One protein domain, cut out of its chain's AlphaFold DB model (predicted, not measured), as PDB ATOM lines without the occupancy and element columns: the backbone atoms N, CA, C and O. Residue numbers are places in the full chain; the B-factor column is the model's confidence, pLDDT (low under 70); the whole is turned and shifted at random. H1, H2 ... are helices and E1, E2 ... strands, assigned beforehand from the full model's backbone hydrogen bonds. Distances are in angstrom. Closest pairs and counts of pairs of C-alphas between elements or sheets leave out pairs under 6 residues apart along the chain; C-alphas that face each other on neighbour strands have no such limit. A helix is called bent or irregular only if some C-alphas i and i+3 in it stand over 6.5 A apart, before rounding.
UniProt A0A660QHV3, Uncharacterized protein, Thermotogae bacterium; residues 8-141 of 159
ATOM      1  N   HIS A   8      24.670 -39.748 -27.073       80.75
ATOM      2  CA  HIS A   8      23.406 -40.195 -26.475       80.75
ATOM      3  C   HIS A   8      23.438 -40.222 -24.929       80.75
ATOM      4  O   HIS A   8      22.410 -40.047 -24.273       80.75
ATOM      5  N   HIS A   9      24.608 -40.398 -24.311       81.44
ATOM      6  CA  HIS A   9      24.779 -40.252 -22.868       81.44
ATOM      7  C   HIS A   9      24.996 -38.796 -22.464       81.44
ATOM      8  O   HIS A   9      24.350 -38.329 -21.523       81.44
ATOM      9  N   ILE A  10      25.862 -38.078 -23.180       81.38
ATOM     10  CA  ILE A  10      26.226 -36.690 -22.868       81.38
ATOM     11  C   ILE A  10      24.999 -35.780 -22.961       81.38
ATOM     12  O   ILE A  10      24.663 -35.102 -21.995       81.38
ATOM     13  N   ILE A  11      24.274 -35.824 -24.079       82.69
ATOM     14  CA  ILE A  11      23.109 -34.973 -24.341       82.69
ATOM     15  C   ILE A  11      22.039 -35.145 -23.266       82.69
ATOM     16  O   ILE A  11      21.486 -34.156 -22.791       82.69
ATOM     17  N   TRP A  12      21.744 -36.376 -22.858       82.12
ATOM     18  CA  TRP A  12      20.593 -36.643 -21.996       82.12
ATOM     19  C   TRP A  12      20.908 -36.629 -20.502       82.12
ATOM     20  O   TRP A  12      20.007 -36.356 -19.711       82.12
ATOM     21  N   LYS A  13      22.162 -36.878 -20.102       79.38
ATOM     22  CA  LYS A  13      22.565 -36.924 -18.685       79.38
ATOM     23  C   LYS A  13      23.375 -35.713 -18.225       79.38
ATOM     24  O   LYS A  13      23.443 -35.484 -17.021       79.38
ATOM     25  N   SER A  14      23.975 -34.942 -19.132       76.00
ATOM     26  CA  SER A  14      24.696 -33.725 -18.751       76.00
ATOM     27  C   SER A  14      23.718 -32.594 -18.395       76.00
ATOM     28  O   SER A  14      22.688 -32.426 -19.058       76.00
ATOM     29  N   PRO A  15      24.007 -31.779 -17.368       68.56
ATOM     30  CA  PRO A  15      23.231 -30.572 -17.089       68.56
ATOM     31  C   PRO A  15      23.434 -29.483 -18.161       68.56
ATOM     32  O   PRO A  15      22.521 -28.704 -18.424       68.56
ATOM     33  N   ILE A  16      24.588 -29.461 -18.838       69.06
ATOM     34  CA  ILE A  16      24.996 -28.374 -19.751       69.06
ATOM     35  C   ILE A  16      24.356 -28.521 -21.145       69.06
ATOM     36  O   ILE A  16      24.093 -27.546 -21.843       69.06
ATOM     37  N   SER A  17      23.994 -29.742 -21.536       74.31
ATOM     38  CA  SER A  17      23.398 -30.072 -22.840       74.31
ATOM     39  C   SER A  17      21.898 -29.755 -22.955       74.31
ATOM     40  O   SER A  17      21.254 -30.120 -23.942       74.31
ATOM     41  N   GLY A  18      21.300 -29.091 -21.957       72.81
ATOM     42  CA  GLY A  18      19.880 -28.714 -21.952       72.81
ATOM     43  C   GLY A  18      19.432 -27.954 -23.204       72.81
ATOM     44  O   GLY A  18      18.357 -28.227 -23.736       72.81
ATOM     45  N   PHE A  19      20.270 -27.047 -23.715       76.50
ATOM     46  CA  PHE A  19      19.939 -26.240 -24.893       76.50
ATOM     47  C   PHE A  19      19.993 -27.037 -26.208       76.50
ATOM     48  O   PHE A  19      19.214 -26.751 -27.121       76.50
ATOM     49  N   VAL A  20      20.905 -28.016 -26.298       78.75
ATOM     50  CA  VAL A  20      21.088 -28.888 -27.471       78.75
ATOM     51  C   VAL A  20      19.921 -29.859 -27.576       78.75
ATOM     52  O   VAL A  20      19.346 -29.996 -28.648       78.75
ATOM     53  N   ARG A  21      19.503 -30.456 -26.448       78.06
ATOM     54  CA  ARG A  21      18.368 -31.396 -26.378       78.06
ATOM     55  C   ARG A  21      17.113 -30.892 -27.085       78.06
ATOM     56  O   ARG A  21      16.466 -31.655 -27.783       78.06
ATOM     57  N   ARG A  22      16.785 -29.608 -26.922       77.81
ATOM     58  CA  ARG A  22      15.567 -29.001 -27.488       77.81
ATOM     59  C   ARG A  22      15.625 -28.777 -29.002       77.81
ATOM     60  O   ARG A  22      14.610 -28.433 -29.590       77.81
ATOM     61  N   ARG A  23      16.807 -28.894 -29.610       82.31
ATOM     62  CA  ARG A  23      17.050 -28.642 -31.038       82.31
ATOM     63  C   ARG A  23      17.320 -29.917 -31.829       82.31
ATOM     64  O   ARG A  23      17.496 -29.845 -33.040       82.31
ATOM     65  N   LEU A  24      17.405 -31.062 -31.157       82.88
ATOM     66  CA  LEU A  24      17.654 -32.331 -31.819       82.88
ATOM     67  C   LEU A  24      16.341 -32.918 -32.341       82.88
ATOM     68  O   LEU A  24      15.348 -32.903 -31.616       82.88
ATOM     69  N   PRO A  25      16.344 -33.476 -33.561       83.44
ATOM     70  CA  PRO A  25      15.184 -34.173 -34.103       83.44
ATOM     71  C   PRO A  25      15.020 -35.590 -33.532       83.44
ATOM     72  O   PRO A  25      14.015 -36.225 -33.820       83.44
ATOM     73  N   TRP A  26      15.990 -36.083 -32.752       83.56
ATOM     74  CA  TRP A  26      15.997 -37.437 -32.193       83.56
ATOM     75  C   TRP A  26      15.759 -37.440 -30.688       83.56
ATOM     76  O   TRP A  26      16.328 -36.621 -29.955       83.56
ATOM     77  N   ASP A  27      15.008 -38.431 -30.217       87.81
ATOM     78  CA  ASP A  27      14.891 -38.710 -28.788       87.81
ATOM     79  C   ASP A  27      16.070 -39.550 -28.244       87.81
ATOM     80  O   ASP A  27      16.994 -39.958 -28.957       87.81
ATOM     81  N   ARG A  28      16.071 -39.801 -26.929       85.31
ATOM     82  CA  ARG A  28      17.126 -40.580 -26.263       85.31
ATOM     83  C   ARG A  28      17.249 -42.012 -26.785       85.31
ATOM     84  O   ARG A  28      18.374 -42.494 -26.931       85.31
ATOM     85  N   GLU A  29      16.134 -42.702 -26.988       88.12
ATOM     86  CA  GLU A  29      16.132 -44.120 -27.349       88.12
ATOM     87  C   GLU A  29      16.401 -44.308 -28.844       88.12
ATOM     88  O   GLU A  29      17.074 -45.253 -29.241       88.12
ATOM     89  N   GLU A  30      15.942 -43.388 -29.687       89.19
ATOM     90  CA  GLU A  30      16.319 -43.297 -31.096       89.19
ATOM     91  C   GLU A  30      17.820 -43.092 -31.260       89.19
ATOM     92  O   GLU A  30      18.462 -43.866 -31.972       89.19
ATOM     93  N   MET A  31      18.411 -42.115 -30.558       89.31
ATOM     94  CA  MET A  31      19.861 -41.922 -30.599       89.31
ATOM     95  C   MET A  31      20.594 -43.182 -30.142       89.31
ATOM     96  O   MET A  31      21.512 -43.630 -30.821       89.31
ATOM     97  N   LYS A  32      20.179 -43.788 -29.024       89.31
ATOM     98  CA  LYS A  32      20.787 -45.025 -28.518       89.31
ATOM     99  C   LYS A  32      20.722 -46.161 -29.551       89.31
ATOM    100  O   LYS A  32      21.750 -46.767 -29.837       89.31
ATOM    101  N   ARG A  33      19.560 -46.389 -30.172       91.88
ATOM    102  CA  ARG A  33      19.382 -47.394 -31.235       91.88
ATOM    103  C   ARG A  33      20.256 -47.112 -32.454       91.88
ATOM    104  O   ARG A  33      20.804 -48.041 -33.044       91.88
ATOM    105  N   LEU A  34      20.428 -45.840 -32.821       91.75
ATOM    106  CA  LEU A  34      21.365 -45.457 -33.876       91.75
ATOM    107  C   LEU A  34      22.794 -45.868 -33.510       91.75
ATOM    108  O   LEU A  34      23.456 -46.470 -34.353       91.75
ATOM    109  N   TYR A  35      23.256 -45.602 -32.279       90.94
ATOM    110  CA  TYR A  35      24.588 -46.026 -31.812       90.94
ATOM    111  C   TYR A  35      24.757 -47.541 -31.873       90.94
ATOM    112  O   TYR A  35      25.729 -48.014 -32.452       90.94
ATOM    113  N   GLU A  36      23.805 -48.301 -31.335       91.56
ATOM    114  CA  GLU A  36      23.861 -49.768 -31.333       91.56
ATOM    115  C   GLU A  36      23.928 -50.349 -32.752       91.56
ATOM    116  O   GLU A  36      24.648 -51.316 -32.993       91.56
ATOM    117  N   ARG A  37      23.224 -49.729 -33.708       93.69
ATOM    118  CA  ARG A  37      23.206 -50.163 -35.109       93.69
ATOM    119  C   ARG A  37      24.462 -49.762 -35.884       93.69
ATOM    120  O   ARG A  37      24.970 -50.557 -36.666       93.69
ATOM    121  N   LEU A  38      24.912 -48.517 -35.738       93.62
ATOM    122  CA  LEU A  38      25.923 -47.927 -36.621       93.62
ATOM    123  C   LEU A  38      27.345 -48.088 -36.088       93.62
ATOM    124  O   LEU A  38      28.260 -48.277 -36.882       93.62
ATOM    125  N   LEU A  39      27.551 -48.061 -34.769       92.44
ATOM    126  CA  LEU A  39      28.894 -48.125 -34.190       92.44
ATOM    127  C   LEU A  39      29.667 -49.395 -34.608       92.44
ATOM    128  O   LEU A  39      30.824 -49.257 -34.997       92.44
ATOM    129  N   PRO A  40      29.068 -50.607 -34.645       93.62
ATOM    130  CA  PRO A  40      29.758 -51.800 -35.139       93.62
ATOM    131  C   PRO A  40      30.230 -51.692 -36.595       93.62
ATOM    132  O   PRO A  40      31.283 -52.220 -36.926       93.62
ATOM    133  N   ILE A  41      29.472 -50.992 -37.446       93.12
ATOM    134  CA  ILE A  41      29.809 -50.771 -38.860       93.12
ATOM    135  C   ILE A  41      30.935 -49.740 -38.976       93.12
ATOM    136  O   ILE A  41      31.861 -49.904 -39.761       93.12
ATOM    137  N   LEU A  42      30.877 -48.668 -38.184       92.81
ATOM    138  CA  LEU A  42      31.884 -47.607 -38.217       92.81
ATOM    139  C   LEU A  42      33.241 -48.080 -37.672       92.81
ATOM    140  O   LEU A  42      34.278 -47.640 -38.161       92.81
ATOM    141  N   ARG A  43      33.249 -49.046 -36.745       92.19
ATOM    142  CA  ARG A  43      34.470 -49.693 -36.227       92.19
ATOM    143  C   ARG A  43      35.296 -50.423 -37.285       92.19
ATOM    144  O   ARG A  43      36.481 -50.652 -37.073       92.19
ATOM    145  N   THR A  44      34.699 -50.830 -38.404       92.81
ATOM    146  CA  THR A  44      35.436 -51.533 -39.467       92.81
ATOM    147  C   THR A  44      36.038 -50.579 -40.492       92.81
ATOM    148  O   THR A  44      36.640 -51.036 -41.458       92.81
ATOM    149  N   LYS A  45      35.833 -49.269 -40.323       93.19
ATOM    150  CA  LYS A  45      36.169 -48.239 -41.303       93.19
ATOM    151  C   LYS A  45      37.342 -47.390 -40.839       93.19
ATOM    152  O   LYS A  45      37.567 -47.211 -39.639       93.19
ATOM    153  N   ILE A  46      38.063 -46.830 -41.804       93.88
ATOM    154  CA  ILE A  46      39.099 -45.822 -41.539       93.88
ATOM    155  C   ILE A  46      38.465 -44.430 -41.342       93.88
ATOM    156  O   ILE A  46      37.346 -44.201 -41.809       93.88
ATOM    157  N   PRO A  47      39.156 -43.459 -40.707       92.19
ATOM    158  CA  PRO A  47      38.581 -42.142 -40.416       92.19
ATOM    159  C   PRO A  47      37.978 -41.434 -41.633       92.19
ATOM    160  O   PRO A  47      36.886 -40.877 -41.550       92.19
ATOM    161  N   TYR A  48      38.656 -41.504 -42.781       92.75
ATOM    162  CA  TYR A  48      38.173 -40.906 -44.025       92.75
ATOM    163  C   TYR A  48      36.828 -41.495 -44.482       92.75
ATOM    164  O   TYR A  48      35.934 -40.759 -44.896       92.75
ATOM    165  N   GLU A  49      36.645 -42.810 -44.369       92.94
ATOM    166  CA  GLU A  49      35.390 -43.475 -44.729       92.94
ATOM    167  C   GLU A  49      34.263 -43.101 -43.765       92.94
ATOM    168  O   GLU A  49      33.153 -42.824 -44.205       92.94
ATOM    169  N   ILE A  50      34.550 -43.016 -42.462       92.12
ATOM    170  CA  ILE A  50      33.578 -42.610 -41.433       92.12
ATOM    171  C   ILE A  50      33.022 -41.210 -41.724       92.12
ATOM    172  O   ILE A  50      31.817 -40.979 -41.607       92.12
ATOM    173  N   LEU A  51      33.888 -40.273 -42.122       91.50
ATOM    174  CA  LEU A  51      33.490 -38.898 -42.438       91.50
ATOM    175  C   LEU A  51      32.588 -38.822 -43.680       91.50
ATOM    176  O   LEU A  51      31.660 -38.007 -43.720       91.50
ATOM    177  N   ASN A  52      32.813 -39.699 -44.659       92.88
ATOM    178  CA  ASN A  52      32.037 -39.764 -45.899       92.88
ATOM    179  C   ASN A  52      30.796 -40.670 -45.806       92.88
ATOM    180  O   ASN A  52      29.920 -40.595 -46.665       92.88
ATOM    181  N   GLU A  53      30.672 -41.477 -44.753       91.44
ATOM    182  CA  GLU A  53      29.539 -42.378 -44.557       91.44
ATOM    183  C   GLU A  53      28.215 -41.610 -44.417       91.44
ATOM    184  O   GLU A  53      28.153 -40.515 -43.838       91.44
ATOM    185  N   ASN A  54      27.122 -42.202 -44.899       92.25
ATOM    186  CA  ASN A  54      25.781 -41.648 -44.726       92.25
ATOM    187  C   ASN A  54      25.229 -41.951 -43.319       92.25
ATOM    188  O   ASN A  54      24.285 -42.722 -43.139       92.25
ATOM    189  N   VAL A  55      25.853 -41.352 -42.303       90.94
ATOM    190  CA  VAL A  55      25.430 -41.418 -40.898       90.94
ATOM    191  C   VAL A  55      25.026 -40.042 -40.373       90.94
ATOM    192  O   VAL A  55      25.478 -39.021 -40.904       90.94
ATOM    193  N   PRO A  56      24.206 -39.984 -39.306       90.06
ATOM    194  CA  PRO A  56      23.857 -38.725 -38.668       90.06
ATOM    195  C   PRO A  56      25.104 -37.897 -38.305       90.06
ATOM    196  O   PRO A  56      26.070 -38.461 -37.782       90.06
ATOM    197  N   PRO A  57      25.083 -36.562 -38.501       87.81
ATOM    198  CA  PRO A  57      26.255 -35.713 -38.285       87.81
ATOM    199  C   PRO A  57      26.901 -35.869 -36.906       87.81
ATOM    200  O   PRO A  57      28.121 -35.871 -36.803       87.81
ATOM    201  N   PHE A  58      26.110 -36.073 -35.848       85.69
ATOM    202  CA  PHE A  58      26.642 -36.220 -34.490       85.69
ATOM    203  C   PHE A  58      27.589 -37.419 -34.328       85.69
ATOM    204  O   PHE A  58      28.476 -37.365 -33.486       85.69
ATOM    205  N   MET A  59      27.450 -38.481 -35.134       89.12
ATOM    206  CA  MET A  59      28.374 -39.621 -35.090       89.12
ATOM    207  C   MET A  59      29.709 -39.322 -35.759       89.12
ATOM    208  O   MET A  59      30.728 -39.852 -35.323       89.12
ATOM    209  N   LYS A  60      29.720 -38.455 -36.776       89.81
ATOM    210  CA  LYS A  60      30.935 -38.079 -37.516       89.81
ATOM    211  C   LYS A  60      31.915 -37.256 -36.684       89.81
ATOM    212  O   LYS A  60      33.071 -37.135 -37.062       89.81
ATOM    213  N   TYR A  61      31.453 -36.696 -35.569       86.81
ATOM    214  CA  TYR A  61      32.262 -35.887 -34.655       86.81
ATOM    215  C   TYR A  61      32.357 -36.495 -33.250       86.81
ATOM    216  O   TYR A  61      32.950 -35.890 -32.359       86.81
ATOM    217  N   ASP A  62      31.765 -37.670 -33.021       89.25
ATOM    218  CA  ASP A  62      31.850 -38.346 -31.729       89.25
ATOM    219  C   ASP A  62      33.204 -39.067 -31.608       89.25
ATOM    220  O   ASP A  62      33.492 -39.939 -32.431       89.25
ATOM    221  N   PRO A  63      34.021 -38.777 -30.576       90.56
ATOM    222  CA  PRO A  63      35.273 -39.493 -30.331       90.56
ATOM    223  C   PRO A  63      35.105 -41.012 -30.245       90.56
ATOM    224  O   PRO A  63      36.024 -41.746 -30.602       90.56
ATOM    225  N   LEU A  64      33.938 -41.492 -29.800       91.12
ATOM    226  CA  LEU A  64      33.635 -42.921 -29.726       91.12
ATOM    227  C   LEU A  64      33.714 -43.596 -31.099       91.12
ATOM    228  O   LEU A  64      34.124 -44.745 -31.186       91.12
ATOM    229  N   THR A  65      33.359 -42.882 -32.167       92.38
ATOM    230  CA  THR A  65      33.356 -43.412 -33.534       92.38
ATOM    231  C   THR A  65      34.763 -43.625 -34.088       92.38
ATOM    232  O   THR A  65      34.935 -44.441 -34.980       92.38
ATOM    233  N   PHE A  66      35.768 -42.906 -33.579       92.56
ATOM    234  CA  PHE A  66      37.154 -42.972 -34.067       92.56
ATOM    235  C   PHE A  66      38.098 -43.669 -33.088       92.56
ATOM    236  O   PHE A  66      39.276 -43.855 -33.378       92.56
ATOM    237  N   ALA A  67      37.617 -44.036 -31.904       92.31
ATOM    238  CA  ALA A  67      38.466 -44.562 -30.847       92.31
ATOM    239  C   ALA A  67      39.192 -45.861 -31.247       92.31
ATOM    240  O   ALA A  67      40.332 -46.056 -30.828       92.31
ATOM    241  N   HIS A  68      38.599 -46.690 -32.114       91.50
ATOM    242  CA  HIS A  68      39.217 -47.923 -32.621       91.50
ATOM    243  C   HIS A  68      40.419 -47.684 -33.542       91.50
ATOM    244  O   HIS A  68      41.211 -48.599 -33.750       91.50
ATOM    245  N   THR A  69      40.572 -46.482 -34.108       92.12
ATOM    246  CA  THR A  69      41.673 -46.173 -35.035       92.12
ATOM    247  C   THR A  69      42.949 -45.748 -34.311       92.12
ATOM    248  O   THR A  69      43.967 -45.499 -34.954       92.12
ATOM    249  N   LEU A  70      42.898 -45.599 -32.986       91.38
ATOM    250  CA  LEU A  70      44.022 -45.158 -32.171       91.38
ATOM    251  C   LEU A  70      44.741 -46.352 -31.544       91.38
ATOM    252  O   LEU A  70      44.115 -47.279 -31.041       91.38
ATOM    253  N   ASP A  71      46.072 -46.291 -31.514       90.56
ATOM    254  CA  ASP A  71      46.894 -47.250 -30.776       90.56
ATOM    255  C   ASP A  71      46.781 -46.980 -29.259       90.56
ATOM    256  O   ASP A  71      47.250 -45.930 -28.794       90.56
ATOM    257  N   PRO A  72      46.223 -47.912 -28.458       90.38
ATOM    258  CA  PRO A  72      46.037 -47.724 -27.019       90.38
ATOM    259  C   PRO A  72      47.347 -47.462 -26.264       90.38
ATOM    260  O   PRO A  72      47.340 -46.802 -25.222       90.38
ATOM    261  N   SER A  73      48.483 -47.955 -26.774       87.88
ATOM    262  CA  SER A  73      49.800 -47.772 -26.151       87.88
ATOM    263  C   SER A  73      50.291 -46.322 -26.226       87.88
ATOM    264  O   SER A  73      51.044 -45.865 -25.360       87.88
ATOM    265  N   ARG A  74      49.809 -45.576 -27.228       87.94
ATOM    266  CA  ARG A  74      50.144 -44.169 -27.486       87.94
ATOM    267  C   ARG A  74      49.133 -43.196 -26.887       87.94
ATOM    268  O   ARG A  74      49.331 -41.985 -26.961       87.94
ATOM    269  N   VAL A  75      48.071 -43.703 -26.267       88.94
ATOM    270  CA  VAL A  75      47.014 -42.896 -25.656       88.94
ATOM    271  C   VAL A  75      47.179 -42.883 -24.136       88.94
ATOM    272  O   VAL A  75      47.420 -43.901 -23.485       88.94
ATOM    273  N   ARG A  76      47.021 -41.702 -23.532       87.50
ATOM    274  CA  ARG A  76      46.858 -41.542 -22.082       87.50
ATOM    275  C   ARG A  76      45.451 -41.032 -21.816       87.50
ATOM    276  O   ARG A  76      45.066 -39.990 -22.336       87.50
ATOM    277  N   PHE A  77      44.688 -41.755 -21.004       88.88
ATOM    278  CA  PHE A  77      43.318 -41.375 -20.671       88.88
ATOM    279  C   PHE A  77      43.282 -40.694 -19.308       88.88
ATOM    280  O   PHE A  77      43.510 -41.332 -18.279       88.88
ATOM    281  N   ILE A  78      43.003 -39.394 -19.296       87.56
ATOM    282  CA  ILE A  78      42.915 -38.603 -18.068       87.56
ATOM    283  C   ILE A  78      41.443 -38.459 -17.705       87.56
ATOM    284  O   ILE A  78      40.653 -37.907 -18.466       87.56
ATOM    285  N   ASP A  79      41.085 -38.971 -16.536       83.56
ATOM    286  CA  ASP A  79      39.716 -39.052 -16.064       83.56
ATOM    287  C   ASP A  79      39.519 -38.184 -14.821       83.56
ATOM    288  O   ASP A  79      40.292 -38.259 -13.868       83.56
ATOM    289  N   ALA A  80      38.469 -37.372 -14.805       82.75
ATOM    290  CA  ALA A  80      38.165 -36.482 -13.692       82.75
ATOM    291  C   ALA A  80      37.104 -37.114 -12.776       82.75
ATOM    292  O   ALA A  80      36.000 -37.464 -13.209       82.75
ATOM    293  N   LEU A  81      37.435 -37.296 -11.495       79.12
ATOM    294  CA  LEU A  81      36.572 -38.000 -10.541       79.12
ATOM    295  C   LEU A  81      35.271 -37.234 -10.264       79.12
ATOM    296  O   LEU A  81      34.201 -37.838 -10.223       79.12
ATOM    297  N   PHE A  82      35.350 -35.908 -10.132       76.44
ATOM    298  CA  PHE A  82      34.212 -35.041  -9.811       76.44
ATOM    299  C   PHE A  82      33.638 -34.332 -11.045       76.44
ATOM    300  O   PHE A  82      32.971 -33.300 -10.928       76.44
ATOM    301  N   ASP A  83      33.888 -34.861 -12.247       73.19
ATOM    302  CA  ASP A  83      33.307 -34.323 -13.475       73.19
ATOM    303  C   ASP A  83      31.811 -34.665 -13.551       73.19
ATOM    304  O   ASP A  83      31.413 -35.803 -13.815       73.19
ATOM    305  N   ARG A  84      30.983 -33.649 -13.282       70.62
ATOM    306  CA  ARG A  84      29.521 -33.694 -13.425       70.62
ATOM    307  C   ARG A  84      29.047 -33.302 -14.828       70.62
ATOM    308  O   ARG A  84      27.880 -33.516 -15.144       70.62
ATOM    309  N   ALA A  85      29.913 -32.708 -15.650       71.38
ATOM    310  CA  ALA A  85      29.574 -32.305 -17.011       71.38
ATOM    311  C   ALA A  85      29.600 -33.509 -17.960       71.38
ATOM    312  O   ALA A  85      28.715 -33.626 -18.811       71.38
ATOM    313  N   LEU A  86      30.559 -34.421 -17.773       76.12
ATOM    314  CA  LEU A  86      30.685 -35.662 -18.534       76.12
ATOM    315  C   LEU A  86      30.216 -36.881 -17.721       76.12
ATOM    316  O   LEU A  86      30.889 -37.299 -16.768       76.12
ATOM    317  N   PRO A  87      29.094 -37.516 -18.113       81.62
ATOM    318  CA  PRO A  87      28.591 -38.710 -17.444       81.62
ATOM    319  C   PRO A  87      29.642 -39.823 -17.393       81.62
ATOM    320  O   PRO A  87      30.328 -40.086 -18.379       81.62
ATOM    321  N   TYR A  88      29.723 -40.535 -16.268       80.38
ATOM    322  CA  TYR A  88      30.679 -41.636 -16.087       80.38
ATOM    323  C   TYR A  88      30.589 -42.704 -17.189       80.38
ATOM    324  O   TYR A  88      31.617 -43.170 -17.667       80.38
ATOM    325  N   LEU A  89      29.374 -43.059 -17.626       83.31
ATOM    326  CA  LEU A  89      29.169 -44.054 -18.687       83.31
ATOM    327  C   LEU A  89      29.809 -43.622 -20.010       83.31
ATOM    328  O   LEU A  89      30.573 -44.382 -20.577       83.31
ATOM    329  N   SER A  90      29.616 -42.366 -20.416       85.00
ATOM    330  CA  SER A  90      30.237 -41.802 -21.625       85.00
ATOM    331  C   SER A  90      31.770 -41.894 -21.594       85.00
ATOM    332  O   SER A  90      32.411 -42.239 -22.587       85.00
ATOM    333  N   ARG A  91      32.372 -41.635 -20.428       86.19
ATOM    334  CA  ARG A  91      33.825 -41.753 -20.228       86.19
ATOM    335  C   ARG A  91      34.285 -43.211 -20.234       86.19
ATOM    336  O   ARG A  91      35.332 -43.525 -20.794       86.19
ATOM    337  N   LYS A  92      33.506 -44.102 -19.617       87.62
ATOM    338  CA  LYS A  92      33.778 -45.542 -19.559       87.62
ATOM    339  C   LYS A  92      33.702 -46.189 -20.941       87.62
ATOM    340  O   LYS A  92      34.593 -46.968 -21.265       87.62
ATOM    341  N   ASP A  93      32.683 -45.857 -21.727       88.19
ATOM    342  CA  ASP A  93      32.479 -46.406 -23.067       88.19
ATOM    343  C   ASP A  93      33.626 -45.987 -23.986       88.19
ATOM    344  O   ASP A  93      34.244 -46.842 -24.613       88.19
ATOM    345  N   LEU A  94      34.010 -44.704 -23.960       90.12
ATOM    346  CA  LEU A  94      35.165 -44.213 -24.712       90.12
ATOM    347  C   LEU A  94      36.473 -44.895 -24.287       90.12
ATOM    348  O   LEU A  94      37.252 -45.315 -25.133       90.12
ATOM    349  N   TRP A  95      36.723 -45.032 -22.981       91.75
ATOM    350  CA  TRP A  95      37.925 -45.712 -22.490       91.75
ATOM    351  C   TRP A  95      37.978 -47.188 -22.911       91.75
ATOM    352  O   TRP A  95      39.053 -47.702 -23.220       91.75
ATOM    353  N   GLY A  96      36.827 -47.865 -22.926       90.31
ATOM    354  CA  GLY A  96      36.710 -49.230 -23.430       90.31
ATOM    355  C   GLY A  96      37.005 -49.316 -24.925       90.31
ATOM    356  O   GLY A  96      37.787 -50.171 -25.333       90.31
ATOM    357  N   GLU A  97      36.433 -48.400 -25.706       90.06
ATOM    358  CA  GLU A  97      36.595 -48.345 -27.160       90.06
ATOM    359  C   GLU A  97      38.031 -48.037 -27.591       90.06
ATOM    360  O   GLU A  97      38.527 -48.606 -28.554       90.06
ATOM    361  N   LEU A  98      38.742 -47.216 -26.817       90.44
ATOM    362  CA  LEU A  98      40.164 -46.917 -27.014       90.44
ATOM    363  C   LEU A  98      41.094 -48.106 -26.714       90.44
ATOM    364  O   LEU A  98      42.304 -47.921 -26.641       90.44
ATOM    365  N   GLY A  99      40.570 -49.303 -26.433       90.88
ATOM    366  CA  GLY A  99      41.383 -50.464 -26.065       90.88
ATOM    367  C   GLY A  99      41.979 -50.380 -24.658       90.88
ATOM    368  O   GLY A  99      43.015 -50.984 -24.391       90.88
ATOM    369  N   LYS A 100      41.325 -49.655 -23.736       90.88
ATOM    370  CA  LYS A 100      41.727 -49.502 -22.322       90.88
ATOM    371  C   LYS A 100      43.155 -48.951 -22.138       90.88
ATOM    372  O   LYS A 100      43.971 -49.566 -21.445       90.88
ATOM    373  N   PRO A 101      43.460 -47.764 -22.690       90.19
ATOM    374  CA  PRO A 101      44.764 -47.122 -22.542       90.19
ATOM    375  C   PRO A 101      45.079 -46.791 -21.076       90.19
ATOM    376  O   PRO A 101      44.191 -46.794 -20.209       90.19
ATOM    377  N   LYS A 102      46.345 -46.444 -20.791       88.25
ATOM    378  CA  LYS A 102      46.794 -46.100 -19.430       88.25
ATOM    379  C   LYS A 102      45.932 -44.967 -18.866       88.25
ATOM    380  O   LYS A 102      45.933 -43.853 -19.394       88.25
ATOM    381  N   LYS A 103      45.207 -45.266 -17.786       88.88
ATOM    382  CA  LYS A 103      44.232 -44.368 -17.164       88.88
ATOM    383  C   LYS A 103      44.820 -43.646 -15.953       88.88
ATOM    384  O   LYS A 103      45.433 -44.272 -15.087       88.88
ATOM    385  N   HIS A 104      44.595 -42.340 -15.864       85.88
ATOM    386  CA  HIS A 104      44.957 -41.509 -14.717       85.88
ATOM    387  C   HIS A 104      43.719 -40.802 -14.193       85.88
ATOM    388  O   HIS A 104      43.117 -40.006 -14.905       85.88
ATOM    389  N   VAL A 105      43.322 -41.119 -12.961       83.81
ATOM    390  CA  VAL A 105      42.161 -40.503 -12.318       83.81
ATOM    391  C   VAL A 105      42.638 -39.357 -11.444       83.81
ATOM    392  O   VAL A 105      43.469 -39.560 -10.563       83.81
ATOM    393  N   ILE A 106      42.101 -38.168 -11.680       82.94
ATOM    394  CA  ILE A 106      42.420 -36.959 -10.928       82.94
ATOM    395  C   ILE A 106      41.189 -36.483 -10.147       82.94
ATOM    396  O   ILE A 106      40.081 -36.473 -10.695       82.94
ATOM    397  N   PRO A 107      41.339 -36.085  -8.868       80.12
ATOM    398  CA  PRO A 107      40.232 -35.672  -8.005       80.12
ATOM    399  C   PRO A 107      39.781 -34.232  -8.304       80.12
ATOM    400  O   PRO A 107      39.634 -33.413  -7.402       80.12
ATOM    401  N   ILE A 108      39.571 -33.907  -9.578       77.81
ATOM    402  CA  ILE A 108      39.106 -32.596 -10.038       77.81
ATOM    403  C   ILE A 108      37.711 -32.707 -10.659       77.81
ATOM    404  O   ILE A 108      37.281 -33.783 -11.083       77.81
ATOM    405  N   GLY A 109      36.999 -31.584 -10.701       71.00
ATOM    406  CA  GLY A 109      35.792 -31.398 -11.496       71.00
ATOM    407  C   GLY A 109      36.080 -30.749 -12.852       71.00
ATOM    408  O   GLY A 109      37.215 -30.413 -13.182       71.00
ATOM    409  N   HIS A 110      35.018 -30.526 -13.628       71.38
ATOM    410  CA  HIS A 110      35.104 -30.029 -15.009       71.38
ATOM    411  C   HIS A 110      35.726 -28.625 -15.150       71.38
ATOM    412  O   HIS A 110      36.324 -28.315 -16.173       71.38
ATOM    413  N   VAL A 111      35.597 -27.776 -14.122       72.88
ATOM    414  CA  VAL A 111      36.035 -26.362 -14.134       72.88
ATOM    415  C   VAL A 111      37.093 -26.082 -13.058       72.88
ATOM    416  O   VAL A 111      37.808 -25.089 -13.114       72.88
ATOM    417  N   THR A 112      37.266 -26.978 -12.084       68.75
ATOM    418  CA  THR A 112      38.178 -26.743 -10.950       68.75
ATOM    419  C   THR A 112      39.657 -26.846 -11.329       68.75
ATOM    420  O   THR A 112      40.510 -26.601 -10.486       68.75
ATOM    421  N   TRP A 113      39.973 -27.227 -12.571       70.00
ATOM    422  CA  TRP A 113      41.340 -27.278 -13.090       70.00
ATOM    423  C   TRP A 113      41.832 -25.937 -13.641       70.00
ATOM    424  O   TRP A 113      43.043 -25.778 -13.726       70.00
ATOM    425  N   LEU A 114      40.939 -24.980 -13.946       75.75
ATOM    426  CA  LEU A 114      41.297 -23.660 -14.493       75.75
ATOM    427  C   LEU A 114      42.398 -22.938 -13.675       75.75
ATOM    428  O   LEU A 114      43.415 -22.550 -14.245       75.75
ATOM    429  N   PRO A 115      42.305 -22.817 -12.332       77.31
ATOM    430  CA  PRO A 115      43.379 -22.189 -11.547       77.31
ATOM    431  C   PRO A 115      44.684 -23.007 -11.494       77.31
ATOM    432  O   PRO A 115      45.718 -22.489 -11.082       77.31
ATOM    433  N   PHE A 116      44.658 -24.276 -11.907       81.44
ATOM    434  CA  PHE A 116      45.805 -25.189 -11.916       81.44
ATOM    435  C   PHE A 116      46.255 -25.560 -13.337       81.44
ATOM    436  O   PHE A 116      47.047 -26.489 -13.501       81.44
ATOM    437  N   GLU A 117      45.787 -24.839 -14.359       80.50
ATOM    438  CA  GLU A 117      46.043 -25.107 -15.780       80.50
ATOM    439  C   GLU A 117      47.516 -25.306 -16.097       80.50
ATOM    440  O   GLU A 117      47.897 -26.283 -16.738       80.50
ATOM    441  N   TYR A 118      48.356 -24.409 -15.587       81.62
ATOM    442  CA  TYR A 118      49.792 -24.447 -15.820       81.62
ATOM    443  C   TYR A 118      50.453 -25.700 -15.228       81.62
ATOM    444  O   TYR A 118      51.276 -26.350 -15.874       81.62
ATOM    445  N   ILE A 119      50.077 -26.066 -13.999       83.88
ATOM    446  CA  ILE A 119      50.599 -27.260 -13.321       83.88
ATOM    447  C   ILE A 119      50.103 -28.516 -14.041       83.88
ATOM    448  O   ILE A 119      50.882 -29.437 -14.285       83.88
ATOM    449  N   PHE A 120      48.829 -28.529 -14.428       82.25
ATOM    450  CA  PHE A 120      48.235 -29.615 -15.192       82.25
ATOM    451  C   PHE A 120      48.935 -29.802 -16.544       82.25
ATOM    452  O   PHE A 120      49.306 -30.923 -16.880       82.25
ATOM    453  N   ALA A 121      49.200 -28.721 -17.281       81.88
ATOM    454  CA  ALA A 121      49.922 -28.766 -18.549       81.88
ATOM    455  C   ALA A 121      51.339 -29.335 -18.377       81.88
ATOM    456  O   ALA A 121      51.721 -30.263 -19.089       81.88
ATOM    457  N   LYS A 122      52.093 -28.861 -17.374       83.19
ATOM    458  CA  LYS A 122      53.414 -29.423 -17.039       83.19
ATOM    459  C   LYS A 122      53.350 -30.914 -16.724       83.19
ATOM    460  O   LYS A 122      54.207 -31.674 -17.171       83.19
ATOM    461  N   TRP A 123      52.335 -31.337 -15.978       83.81
ATOM    462  CA  TRP A 123      52.129 -32.742 -15.649       83.81
ATOM    463  C   TRP A 123      51.795 -33.586 -16.887       83.81
ATOM    464  O   TRP A 123      52.354 -34.666 -17.048       83.81
ATOM    465  N   VAL A 124      50.958 -33.085 -17.802       83.69
ATOM    466  CA  VAL A 124      50.672 -33.750 -19.086       83.69
ATOM    467  C   VAL A 124      51.945 -33.905 -19.924       83.69
ATOM    468  O   VAL A 124      52.219 -35.004 -20.400       83.69
ATOM    469  N   ILE A 125      52.764 -32.855 -20.044       83.38
ATOM    470  CA  ILE A 125      54.038 -32.902 -20.784       83.38
ATOM    471  C   ILE A 125      54.982 -33.947 -20.172       83.38
ATOM    472  O   ILE A 125      55.526 -34.792 -20.887       83.38
ATOM    473  N   TYR A 126      55.102 -33.955 -18.841       84.12
ATOM    474  CA  TYR A 126      55.865 -34.968 -18.114       84.12
ATOM    475  C   TYR A 126      55.367 -36.390 -18.414       84.12
ATOM    476  O   TYR A 126      56.160 -37.284 -18.709       84.12
ATOM    477  N   LEU A 127      54.049 -36.613 -18.407       81.81
ATOM    478  CA  LEU A 127      53.456 -37.916 -18.721       81.81
ATOM    479  C   LEU A 127      53.703 -38.372 -20.160       81.81
ATOM    480  O   LEU A 127      53.719 -39.582 -20.416       81.81
ATOM    481  N   MET A 128      53.850 -37.430 -21.091       78.44
ATOM    482  CA  MET A 128      54.181 -37.701 -22.490       78.44
ATOM    483  C   MET A 128      55.673 -37.997 -22.694       78.44
ATOM    484  O   MET A 128      56.058 -38.396 -23.787       78.44
ATOM    485  N   GLY A 129      56.507 -37.849 -21.656       78.81
ATOM    486  CA  GLY A 129      57.957 -38.024 -21.764       78.81
ATOM    487  C   GLY A 129      58.631 -36.929 -22.595       78.81
ATOM    488  O   GLY A 129      59.755 -37.112 -23.055       78.81
ATOM    489  N   LEU A 130      57.944 -35.803 -22.804       74.44
ATOM    490  CA  LEU A 130      58.458 -34.661 -23.547       74.44
ATOM    491  C   LEU A 130      59.240 -33.745 -22.595       74.44
ATOM    492  O   LEU A 130      58.865 -33.559 -21.436       74.44
ATOM    493  N   LYS A 131      60.342 -33.161 -23.077       66.31
ATOM    494  CA  LYS A 131      61.051 -32.115 -22.331       66.31
ATOM    495  C   LYS A 131      60.224 -30.830 -22.390       66.31
ATOM    496  O   LYS A 131      59.777 -30.432 -23.460       66.31
ATOM    497  N   VAL A 132      60.014 -30.190 -21.242       60.38
ATOM    498  CA  VAL A 132      59.381 -28.867 -21.179       60.38
ATOM    499  C   VAL A 132      60.423 -27.850 -21.644       60.38
ATOM    500  O   VAL A 132      61.382 -27.604 -20.911       60.38
ATOM    501  N   LEU A 133      60.262 -27.290 -22.844       57.53
ATOM    502  CA  LEU A 133      61.094 -26.171 -23.282       57.53
ATOM    503  C   LEU A 133      60.774 -24.939 -22.411       57.53
ATOM    504  O   LEU A 133      59.605 -24.710 -22.072       57.53
ATOM    505  N   PRO A 134      61.777 -24.164 -21.966       55.97
ATOM    506  CA  PRO A 134      61.546 -22.917 -21.254       55.97
ATOM    507  C   PRO A 134      60.721 -21.938 -22.117       55.97
ATOM    508  O   PRO A 134      60.880 -21.910 -23.334       55.97
ATOM    509  N   PRO A 135      59.879 -21.075 -21.512       53.34
ATOM    510  CA  PRO A 135      58.962 -20.193 -22.246       53.34
ATOM    511  C   PRO A 135      59.611 -19.282 -23.298       53.34
ATOM    512  O   PRO A 135      58.927 -18.852 -24.218       53.34
ATOM    513  N   LYS A 136      60.909 -18.977 -23.162       53.16
ATOM    514  CA  LYS A 136      61.657 -18.186 -24.148       53.16
ATOM    515  C   LYS A 136      61.838 -18.925 -25.477       53.16
ATOM    516  O   LYS A 136      61.666 -18.314 -26.516       53.16
ATOM    517  N   GLU A 137      62.088 -20.231 -25.440       54.75
ATOM    518  CA  GLU A 137      62.321 -21.043 -26.643       54.75
ATOM    519  C   GLU A 137      61.025 -21.262 -27.446       54.75
ATOM    520  O   GLU A 137      61.049 -21.268 -28.669       54.75
ATOM    521  N   ILE A 138      59.866 -21.330 -26.776       56.78
ATOM    522  CA  ILE A 138      58.544 -21.495 -27.418       56.78
ATOM    523  C   ILE A 138      58.128 -20.246 -28.219       56.78
ATOM    524  O   ILE A 138      57.381 -20.350 -29.187       56.78
ATOM    525  N   LEU A 139      58.581 -19.059 -27.806       53.16
ATOM    526  CA  LEU A 139      58.308 -17.802 -28.513       53.16
ATOM    527  C   LEU A 139      59.280 -17.556 -29.677       53.16
ATOM    528  O   LEU A 139      59.000 -16.718 -30.530       53.16
ATOM    529  N   GLU A 140      60.416 -18.257 -29.685       52.28
ATOM    530  CA  GLU A 140      61.467 -18.141 -30.699       52.28
ATOM    531  C   GLU A 140      61.362 -19.218 -31.787       52.28
ATOM    532  O   GLU A 140      61.895 -19.019 -32.878       52.28
ATOM    533  N   GLU A 141      60.646 -20.322 -31.545       48.75
ATOM    534  CA  GLU A 141      60.262 -21.250 -32.608       48.75
ATOM    535  C   GLU A 141      59.231 -20.565 -33.521       48.75
ATOM    536  O   GLU A 141      58.102 -20.304 -33.090       48.75
TER     537      GLU A 141
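Overview. This is residues 8 to 141 of the 159 residues of an uncharacterized protein of Thermotogae bacterium (UniProt A0A660QHV3). The model is a loose row of parts: the short helices H1, H2, H4 and H5 and the longer H3 cluster loosely toward one end, H7 and the short H6, which touch each other, stand between that cluster and a narrow ribbon of two parallel strands, E1 and E2, and H8 lies beyond the ribbon. Residues 114 to 120 of H8 stick out, and so do residues 133 to 141, a tail that holds H9 at the far end. The printed part has 134 residues, with nine named helices and two named strands in the order H1 H2 H3 H4 H5 H6 E1 H7 E2 H8 H9; the sheet has the order E1, E2, parallel, and the class is mostly helix. The whole is loose, with a radius of gyration of the C-alphas of 17.7 A, and its spans of 50 by 33 by 29 A make it only just elongated.

Arrangement. H1, residues 8 to 13, is the hub, touching three helices. It touches H2, residues 18 to 21, only at the corner, where the closest C-alphas, of Ile 11 and Arg 21, are 6.3 A apart. H1 touches H3, residues 28 to 42, at a shallow tilt of 31 degrees, opposite ways; the closest C-alphas, of His 8 and Met 31, are 5.7 A apart. H4, residues 47 to 52, only just touches H6, residues 63 to 69, with 3 pairs of C-alphas within 8 A, the closest being Pro 47 and Phe 66 at 6.6 A; the tilt is steep, 50 degrees, opposite ways. H5, residues 57 to 60, and H3 are near each other, with 8 pairs of C-alphas within 10 A. H7, residues 88 to 97, touches H6 at a shallow tilt of 20 degrees, the same way, with the closest C-alphas, of Leu 64 and Leu 94, 5.4 A apart. H1 and H7 only just touch, with 3 pairs of C-alphas within 8 A, the closest being His 9 and Ser 90 at 5.8 A. E1, residues 76 to 80, and E2, residues 102 to 106, are parallel neighbours at 25 degrees; N 79 and O 104 are 2.8 A apart and N 104 and O 77 2.8 A, both within hydrogen-bond range. E1, H7 and E2 form a strand-helix-strand unit, two parallel neighbour strands with a helix between them in the chain, and its crossover is right-handed. The closest C-alphas of E1 and H7, of Phe 77 and Trp 95, are 7.2 A apart. H8, residues 114 to 127, is only just apart from E1, 8.2 A at the closest, and H9, residues 135 to 140, is apart from H8. In H4 and H7 every O i to N i+4 pair is within hydrogen-bond range; the counts are 1 of 2 in H1, 9 of 11 in H3, 1 of 3 in H6 with 2 of 4 O i to N i+3 pairs, 8 of 10 in H8 and 1 of 2 in H9, while H2 and H5 are too short for such a pair.

Along the chain. H1 begins at C-alpha 8, (23.406, -40.195, -26.475). From first to last C-alpha H3 measures 20.3 A, H8 19.2 A, H7 14.2 A, E2 13.2 A and E1 13.1 A. E1 begins at C-alpha 76, (46.858, -41.542, -22.082), and H9 ends at C-alpha 140, (61.467, -18.141, -30.699). Three helices are irregular: H3 only just, with C-alphas 37 and 40 6.8 A apart, H6 with C-alphas 65 and 68 7.5 A apart, and H8 with C-alphas 115 and 118 8.0 A apart.

Size, cuts and confidence. The two C-alphas farthest apart, those of Glu 29 and Lys 136, are 52.5 A apart. The printed part has no cut, and no link is long. The mean pLDDT of the printed part is 82.6; residues 15 to 16, residue 112 and residues 131 to 141 are under 70.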